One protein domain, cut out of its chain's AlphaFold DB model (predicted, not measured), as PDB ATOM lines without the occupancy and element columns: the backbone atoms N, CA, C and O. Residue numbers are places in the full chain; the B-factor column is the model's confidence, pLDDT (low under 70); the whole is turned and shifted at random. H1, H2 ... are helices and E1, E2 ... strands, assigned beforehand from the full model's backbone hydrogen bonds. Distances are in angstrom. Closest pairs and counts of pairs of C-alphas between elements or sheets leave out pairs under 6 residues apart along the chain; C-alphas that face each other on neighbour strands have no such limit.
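What this domain is: This is residues 4 to 57 of the 59 residues of an uncharacterized protein of Klebsiella pneumoniae subsp. rhinoscleromatis SB3432 (UniProt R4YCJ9). A small two-stranded hairpin, E1 and E2, lies between helices strung out along an open chain, with H1 and H2 towards one end of the long axis and H3 towards the other; no helix touches another. The printed part has 54 residues, mixed in class, in the order H1 H2 E1 E2 H3, and the sheet is antiparallel. It is extended, with a radius of gyration of the C-alphas of 15.9 A, and spans 45 by 23 by 12 A.

Where its parts are: E1 is residues 31 to 34, 9.3 A, and E2 residues 37 to 39. H3, residues 47 to 57, is 15.7 A long and ends at C-alpha 57 (-45.114, 22.115, 32.837). H2 is residues 17 to 23, 9.9 A. H1, residues 5 to 12, 10.5 A, begins at C-alpha 5 (-30.580, -8.081, 18.435).

How they stand to each other: The hairpin E1 and E2 has N 31 and O 39 within hydrogen-bond range at 2.8 A. H3 and E1 are apart, as are H1 and H2. Every O i to N i+4 pair is within range in H2 and H3, 2 of 4 in H1.

The domain as a whole: The C-alphas farthest apart, of Asp 14 and Glu 47, are 44.9 A apart. The printed part has no cut, no link is long, and no printed residue is under 70 in pLDDT.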
ATOM      1  N   GLY A   4     -30.685  -8.335  23.344       86.06
ATOM      2  CA  GLY A   4     -31.456  -8.672  22.145       86.06
ATOM      3  C   GLY A   4     -30.845  -8.008  20.906       86.06
ATOM      4  O   GLY A   4     -30.130  -7.016  21.036       86.06
ATOM      5  N   GLU A   5     -31.143  -8.539  19.719       87.50
ATOM      6  CA  GLU A   5     -30.580  -8.081  18.435       87.50
ATOM      7  C   GLU A   5     -30.682  -6.556  18.257       87.50
ATOM      8  O   GLU A   5     -29.675  -5.900  18.018       87.50
ATOM      9  N   ALA A   6     -31.850  -5.971  18.544       84.06
ATOM     10  CA  ALA A   6     -32.069  -4.523  18.471       84.06
ATOM     11  C   ALA A   6     -31.169  -3.705  19.415       84.06
ATOM     12  O   ALA A   6     -30.665  -2.649  19.045       84.06
ATOM     13  N   ALA A   7     -30.936  -4.189  20.639       87.69
ATOM     14  CA  ALA A   7     -30.062  -3.496  21.583       87.69
ATOM     15  C   ALA A   7     -28.588  -3.598  21.160       87.69
ATOM     16  O   ALA A   7     -27.823  -2.664  21.384       87.69
ATOM     17  N   GLN A   8     -28.190  -4.709  20.533       91.75
ATOM     18  CA  GLN A   8     -26.832  -4.878  20.021       91.75
ATOM     19  C   GLN A   8     -26.548  -3.949  18.830       91.75
ATOM     20  O   GLN A   8     -25.493  -3.324  18.804       91.75
ATOM     21  N   SER A   9     -27.514  -3.768  17.924       89.56
ATOM     22  CA  SER A   9     -27.426  -2.825  16.799       89.56
ATOM     23  C   SER A   9     -27.121  -1.386  17.236       89.56
ATOM     24  O   SER A   9     -26.302  -0.713  16.614       89.56
ATOM     25  N   VAL A  10     -27.686  -0.925  18.359       87.25
ATOM     26  CA  VAL A  10     -27.367   0.401  18.924       87.25
ATOM     27  C   VAL A  10     -25.903   0.490  19.369       87.25
ATOM     28  O   VAL A  10     -25.235   1.484  19.089       87.25
ATOM     29  N   PHE A  11     -25.378  -0.546  20.035       89.69
ATOM     30  CA  PHE A  11     -23.980  -0.566  20.489       89.69
ATOM     31  C   PHE A  11     -22.975  -0.671  19.341       89.69
ATOM     32  O   PHE A  11     -21.889  -0.100  19.431       89.69
ATOM     33  N   ASP A  12     -23.344  -1.373  18.273       93.62
ATOM     34  CA  ASP A  12     -22.501  -1.554  17.091       93.62
ATOM     35  C   ASP A  12     -22.592  -0.365  16.114       93.62
ATOM     36  O   ASP A  12     -21.856  -0.320  15.127       93.62
ATOM     37  N   GLY A  13     -23.452   0.623  16.398       92.19
ATOM     38  CA  GLY A  13     -23.692   1.776  15.526       92.19
ATOM     39  C   GLY A  13     -24.461   1.429  14.246       92.19
ATOM     40  O   GLY A  13     -24.437   2.205  13.295       92.19
ATOM     41  N   ASP A  14     -25.115   0.267  14.216       94.69
ATOM     42  CA  ASP A  14     -25.902  -0.254  13.096       94.69
ATOM     43  C   ASP A  14     -27.383   0.104  13.272       94.69
ATOM     44  O   ASP A  14     -28.249  -0.747  13.459       94.69
ATOM     45  N   TYR A  15     -27.665   1.404  13.301       91.19
ATOM     46  CA  TYR A  15     -29.015   1.948  13.376       91.19
ATOM     47  C   TYR A  15     -29.108   3.215  12.525       91.19
ATOM     48  O   TYR A  15     -28.113   3.911  12.308       91.19
ATOM     49  N   ASP A  16     -30.307   3.534  12.051       93.25
ATOM     50  CA  ASP A  16     -30.549   4.793  11.355       93.25
ATOM     51  C   ASP A  16     -30.810   5.904  12.386       93.25
ATOM     52  O   ASP A  16     -31.829   5.930  13.073       93.25
ATOM     53  N   GLU A  17     -29.855   6.825  12.526       91.00
ATOM     54  CA  GLU A  17     -29.942   7.954  13.459       91.00
ATOM     55  C   GLU A  17     -31.097   8.914  13.127       91.00
ATOM     56  O   GLU A  17     -31.640   9.558  14.028       91.00
ATOM     57  N   ILE A  18     -31.467   9.034  11.849       93.19
ATOM     58  CA  ILE A  18     -32.549   9.909  11.396       93.19
ATOM     59  C   ILE A  18     -33.897   9.274  11.732       93.19
ATOM     60  O   ILE A  18     -34.754   9.973  12.272       93.19
ATOM     61  N   GLU A  19     -34.089   7.981  11.451       89.75
ATOM     62  CA  GLU A  19     -35.297   7.261  11.891       89.75
ATOM     63  C   GLU A  19     -35.415   7.298  13.414       89.75
ATOM     64  O   GLU A  19     -36.416   7.797  13.923       89.75
ATOM     65  N   LEU A  20     -34.349   6.929  14.137       87.19
ATOM     66  CA  LEU A  20     -34.352   6.899  15.599       87.19
ATOM     67  C   LEU A  20     -34.776   8.246  16.198       87.19
ATOM     68  O   LEU A  20     -35.592   8.283  17.110       87.19
ATOM     69  N   ARG A  21     -34.252   9.368  15.694       87.94
ATOM     70  CA  ARG A  21     -34.621  10.702  16.198       87.94
ATOM     71  C   ARG A  21     -36.027  11.143  15.817       87.94
ATOM     72  O   ARG A  21     -36.598  11.953  16.535       87.94
ATOM     73  N   GLN A  22     -36.555  10.683  14.687       88.81
ATOM     74  CA  GLN A  22     -37.931  10.993  14.292       88.81
ATOM     75  C   GLN A  22     -38.948  10.152  15.065       88.81
ATOM     76  O   GLN A  22     -40.047  10.627  15.331       88.81
ATOM     77  N   GLU A  23     -38.586   8.922  15.423       87.00
ATOM     78  CA  GLU A  23     -39.424   8.017  16.210       87.00
ATOM     79  C   GLU A  23     -39.291   8.257  17.720       87.00
ATOM     80  O   GLU A  23     -40.224   7.971  18.475       87.00
ATOM     81  N   TRP A  24     -38.168   8.827  18.173       86.25
ATOM     82  CA  TRP A  24     -37.986   9.287  19.548       86.25
ATOM     83  C   TRP A  24     -38.778  10.573  19.785       86.25
ATOM     84  O   TRP A  24     -38.250  11.686  19.765       86.25
ATOM     85  N   LEU A  25     -40.076  10.405  20.008       85.19
ATOM     86  CA  LEU A  25     -40.951  11.483  20.439       85.19
ATOM     87  C   LEU A  25     -40.857  11.624  21.955       85.19
ATOM     88  O   LEU A  25     -40.961  10.637  22.682       85.19
ATOM     89  N   GLU A  26     -40.688  12.857  22.428       80.88
ATOM     90  CA  GLU A  26     -40.677  13.167  23.862       80.88
ATOM     91  C   GLU A  26     -41.957  12.659  24.545       80.88
ATOM     92  O   GLU A  26     -41.881  12.049  25.606       80.88
ATOM     93  N   GLU A  27     -43.088  12.757  23.838       80.38
ATOM     94  CA  GLU A  27     -44.419  12.257  24.212       80.38
ATOM     95  C   GLU A  27     -44.489  10.738  24.476       80.38
ATOM     96  O   GLU A  27     -45.476  10.264  25.026       80.38
ATOM     97  N   ASN A  28     -43.478   9.957  24.077       84.25
ATOM     98  CA  ASN A  28     -43.393   8.513  24.338       84.25
ATOM     99  C   ASN A  28     -42.428   8.168  25.486       84.25
ATOM    100  O   ASN A  28     -42.198   6.988  25.766       84.25
ATOM    101  N   THR A  29     -41.833   9.169  26.136       85.50
ATOM    102  CA  THR A  29     -40.925   8.948  27.264       85.50
ATOM    103  C   THR A  29     -41.743   8.637  28.510       85.50
ATOM    104  O   THR A  29     -42.554   9.444  28.947       85.50
ATOM    105  N   LEU A  30     -41.530   7.459  29.093       89.06
ATOM    106  CA  LEU A  30     -42.111   7.117  30.386       89.06
ATOM    107  C   LEU A  30     -41.215   7.614  31.519       89.06
ATOM    108  O   LEU A  30     -39.992   7.467  31.467       89.06
ATOM    109  N   HIS A  31     -41.838   8.130  32.568       86.31
ATOM    110  CA  HIS A  31     -41.182   8.635  33.762       86.31
ATOM    111  C   HIS A  31     -41.522   7.737  34.949       86.31
ATOM    112  O   HIS A  31     -42.665   7.306  35.102       86.31
ATOM    113  N   GLU A  32     -40.510   7.412  35.754       88.12
ATOM    114  CA  GLU A  32     -40.703   6.642  36.983       88.12
ATOM    115  C   GLU A  32     -41.385   7.526  38.027       88.12
ATOM    116  O   GLU A  32     -40.938   8.644  38.285       88.12
ATOM    117  N   TRP A  33     -42.472   7.015  38.593       79.44
ATOM    118  CA  TRP A  33     -43.304   7.731  39.556       79.44
ATOM    119  C   TRP A  33     -43.216   7.100  40.949       79.44
ATOM    120  O   TRP A  33     -43.011   7.789  41.941       79.44
ATOM    121  N   ASP A  34     -43.272   5.770  40.989       84.12
ATOM    122  CA  ASP A  34     -42.970   4.928  42.144       84.12
ATOM    123  C   ASP A  34     -41.943   3.871  41.721       84.12
ATOM    124  O   ASP A  34     -41.720   3.667  40.528       84.12
ATOM    125  N   GLU A  35     -41.337   3.167  42.682       90.81
ATOM    126  CA  GLU A  35     -40.355   2.113  42.393       90.81
ATOM    127  C   GLU A  35     -40.945   1.051  41.446       90.81
ATOM    128  O   GLU A  35     -41.744   0.200  41.844       90.81
ATOM    129  N   GLY A  36     -40.519   1.091  40.181       90.31
ATOM    130  CA  GLY A  36     -40.986   0.183  39.133       90.31
ATOM    131  C   GLY A  36     -42.298   0.566  38.434       90.31
ATOM    132  O   GLY A  36     -42.733  -0.184  37.558       90.31
ATOM    133  N   GLU A  37     -42.899   1.713  38.755       89.06
ATOM    134  CA  GLU A  37     -44.121   2.220  38.121       89.06
ATOM    135  C   GLU A  37     -43.799   3.390  37.184       89.06
ATOM    136  O   GLU A  37     -43.209   4.393  37.587       89.06
ATOM    137  N   PHE A  38     -44.215   3.270  35.922       89.00
ATOM    138  CA  PHE A  38     -43.828   4.178  34.844       89.00
ATOM    139  C   PHE A  38     -45.053   4.760  34.143       89.00
ATOM    140  O   PHE A  38     -45.939   4.013  33.720       89.00
ATOM    141  N   GLN A  39     -45.100   6.084  33.994       88.56
ATOM    142  CA  GLN A  39     -46.242   6.799  33.418       88.56
ATOM    143  C   GLN A  39     -45.781   7.934  32.495       88.56
ATOM    144  O   GLN A  39     -44.661   8.425  32.612       88.56
ATOM    145  N   LEU A  40     -46.636   8.315  31.541       88.56
ATOM    146  CA  LEU A  40     -46.378   9.436  30.625       88.56
ATOM    147  C   LEU A  40     -46.588  10.795  31.298       88.56
ATOM    148  O   LEU A  40     -45.916  11.752  30.946       88.56
ATOM    149  N   GLU A  41     -47.513  10.868  32.253       87.38
ATOM    150  CA  GLU A  41     -47.872  12.075  32.996       87.38
ATOM    151  C   GLU A  41     -48.081  11.689  34.471       87.38
ATOM    152  O   GLU A  41     -48.480  10.552  34.752       87.38
ATOM    153  N   PRO A  42     -47.810  12.594  35.424       84.19
ATOM    154  CA  PRO A  42     -48.018  12.325  36.840       84.19
ATOM    155  C   PRO A  42     -49.517  12.247  37.172       84.19
ATOM    156  O   PRO A  42     -50.361  12.902  36.557       84.19
ATOM    157  N   SER A  43     -49.872  11.436  38.172       83.94
ATOM    158  CA  SER A  43     -51.275  11.257  38.568       83.94
ATOM    159  C   SER A  43     -51.832  12.499  39.269       83.94
ATOM    160  O   SER A  43     -51.412  12.858  40.365       83.94
ATOM    161  N   LEU A  44     -52.873  13.103  38.701       88.75
ATOM    162  CA  LEU A  44     -53.525  14.290  39.270       88.75
ATOM    163  C   LEU A  44     -54.488  13.990  40.433       88.75
ATOM    164  O   LEU A  44     -55.108  14.906  40.970       88.75
ATOM    165  N   ASP A  45     -54.637  12.720  40.819       89.69
ATOM    166  CA  ASP A  45     -55.555  12.291  41.881       89.69
ATOM    167  C   ASP A  45     -54.989  12.531  43.297       89.69
ATOM    168  O   ASP A  45     -55.694  12.354  44.295       89.69
ATOM    169  N   THR A  46     -53.714  12.926  43.399       87.75
ATOM    170  CA  THR A  46     -52.994  13.163  44.659       87.75
ATOM    171  C   THR A  46     -52.351  14.550  44.683       87.75
ATOM    172  O   THR A  46     -52.019  15.104  43.641       87.75
ATOM    173  N   GLU A  47     -52.141  15.112  45.880       88.12
ATOM    174  CA  GLU A  47     -51.447  16.404  46.050       88.12
ATOM    175  C   GLU A  47     -50.011  16.363  45.497       88.12
ATOM    176  O   GLU A  47     -49.539  17.324  44.891       88.12
ATOM    177  N   GLU A  48     -49.336  15.224  45.655       86.19
ATOM    178  CA  GLU A  48     -47.985  14.989  45.147       86.19
ATOM    179  C   GLU A  48     -47.941  14.981  43.617       86.19
ATOM    180  O   GLU A  48     -47.138  15.694  43.021       86.19
ATOM    181  N   GLY A  49     -48.832  14.233  42.963       86.81
ATOM    182  CA  GLY A  49     -48.836  14.190  41.503       86.81
ATOM    183  C   GLY A  49     -49.389  15.459  40.852       86.81
ATOM    184  O   GLY A  49     -48.965  15.797  39.753       86.81
ATOM    185  N   GLN A  50     -50.224  16.236  41.551       88.31
ATOM    186  CA  GLN A  50     -50.546  17.604  41.136       88.31
ATOM    187  C   GLN A  50     -49.297  18.499  41.161       88.31
ATOM    188  O   GLN A  50     -49.016  19.181  40.184       88.31
ATOM    189  N   THR A  51     -48.518  18.435  42.249       88.56
ATOM    190  CA  THR A  51     -47.276  19.211  42.399       88.56
ATOM    191  C   THR A  51     -46.272  18.873  41.301       88.56
ATOM    192  O   THR A  51     -45.696  19.770  40.699       88.56
ATOM    193  N   ALA A  52     -46.090  17.591  40.986       86.50
ATOM    194  CA  ALA A  52     -45.174  17.213  39.919       86.50
ATOM    195  C   ALA A  52     -45.688  17.520  38.515       86.50
ATOM    196  O   ALA A  52     -44.869  17.736  37.629       86.50
ATOM    197  N   ALA A  53     -47.008  17.542  38.291       88.06
ATOM    198  CA  ALA A  53     -47.561  18.043  37.035       88.06
ATOM    199  C   ALA A  53     -47.181  19.515  36.839       88.06
ATOM    200  O   ALA A  53     -46.657  19.877  35.788       88.06
ATOM    201  N   ASP A  54     -47.371  20.326  37.884       87.81
ATOM    202  CA  ASP A  54     -47.024  21.746  37.874       87.81
ATOM    203  C   ASP A  54     -45.512  21.951  37.636       87.81
ATOM    204  O   ASP A  54     -45.136  22.748  36.784       87.81
ATOM    205  N   GLU A  55     -44.638  21.194  38.313       84.06
ATOM    206  CA  GLU A  55     -43.175  21.273  38.118       84.06
ATOM    207  C   GLU A  55     -42.714  20.797  36.728       84.06
ATOM    208  O   GLU A  55     -41.659  21.206  36.231       84.06
ATOM    209  N   TRP A  56     -43.473  19.906  36.087       81.19
ATOM    210  CA  TRP A  56     -43.150  19.408  34.753       81.19
ATOM    211  C   TRP A  56     -43.501  20.437  33.675       81.19
ATOM    212  O   TRP A  56     -42.682  20.691  32.789       81.19
ATOM    213  N   ASP A  57     -44.663  21.080  33.778       78.81
ATOM    214  CA  ASP A  57     -45.114  22.115  32.837       78.81
ATOM    215  C   ASP A  57     -44.220  23.377  32.842       78.81
ATOM    216  O   ASP A  57     -44.281  24.197  31.923       78.81
TER     217      ASP A  57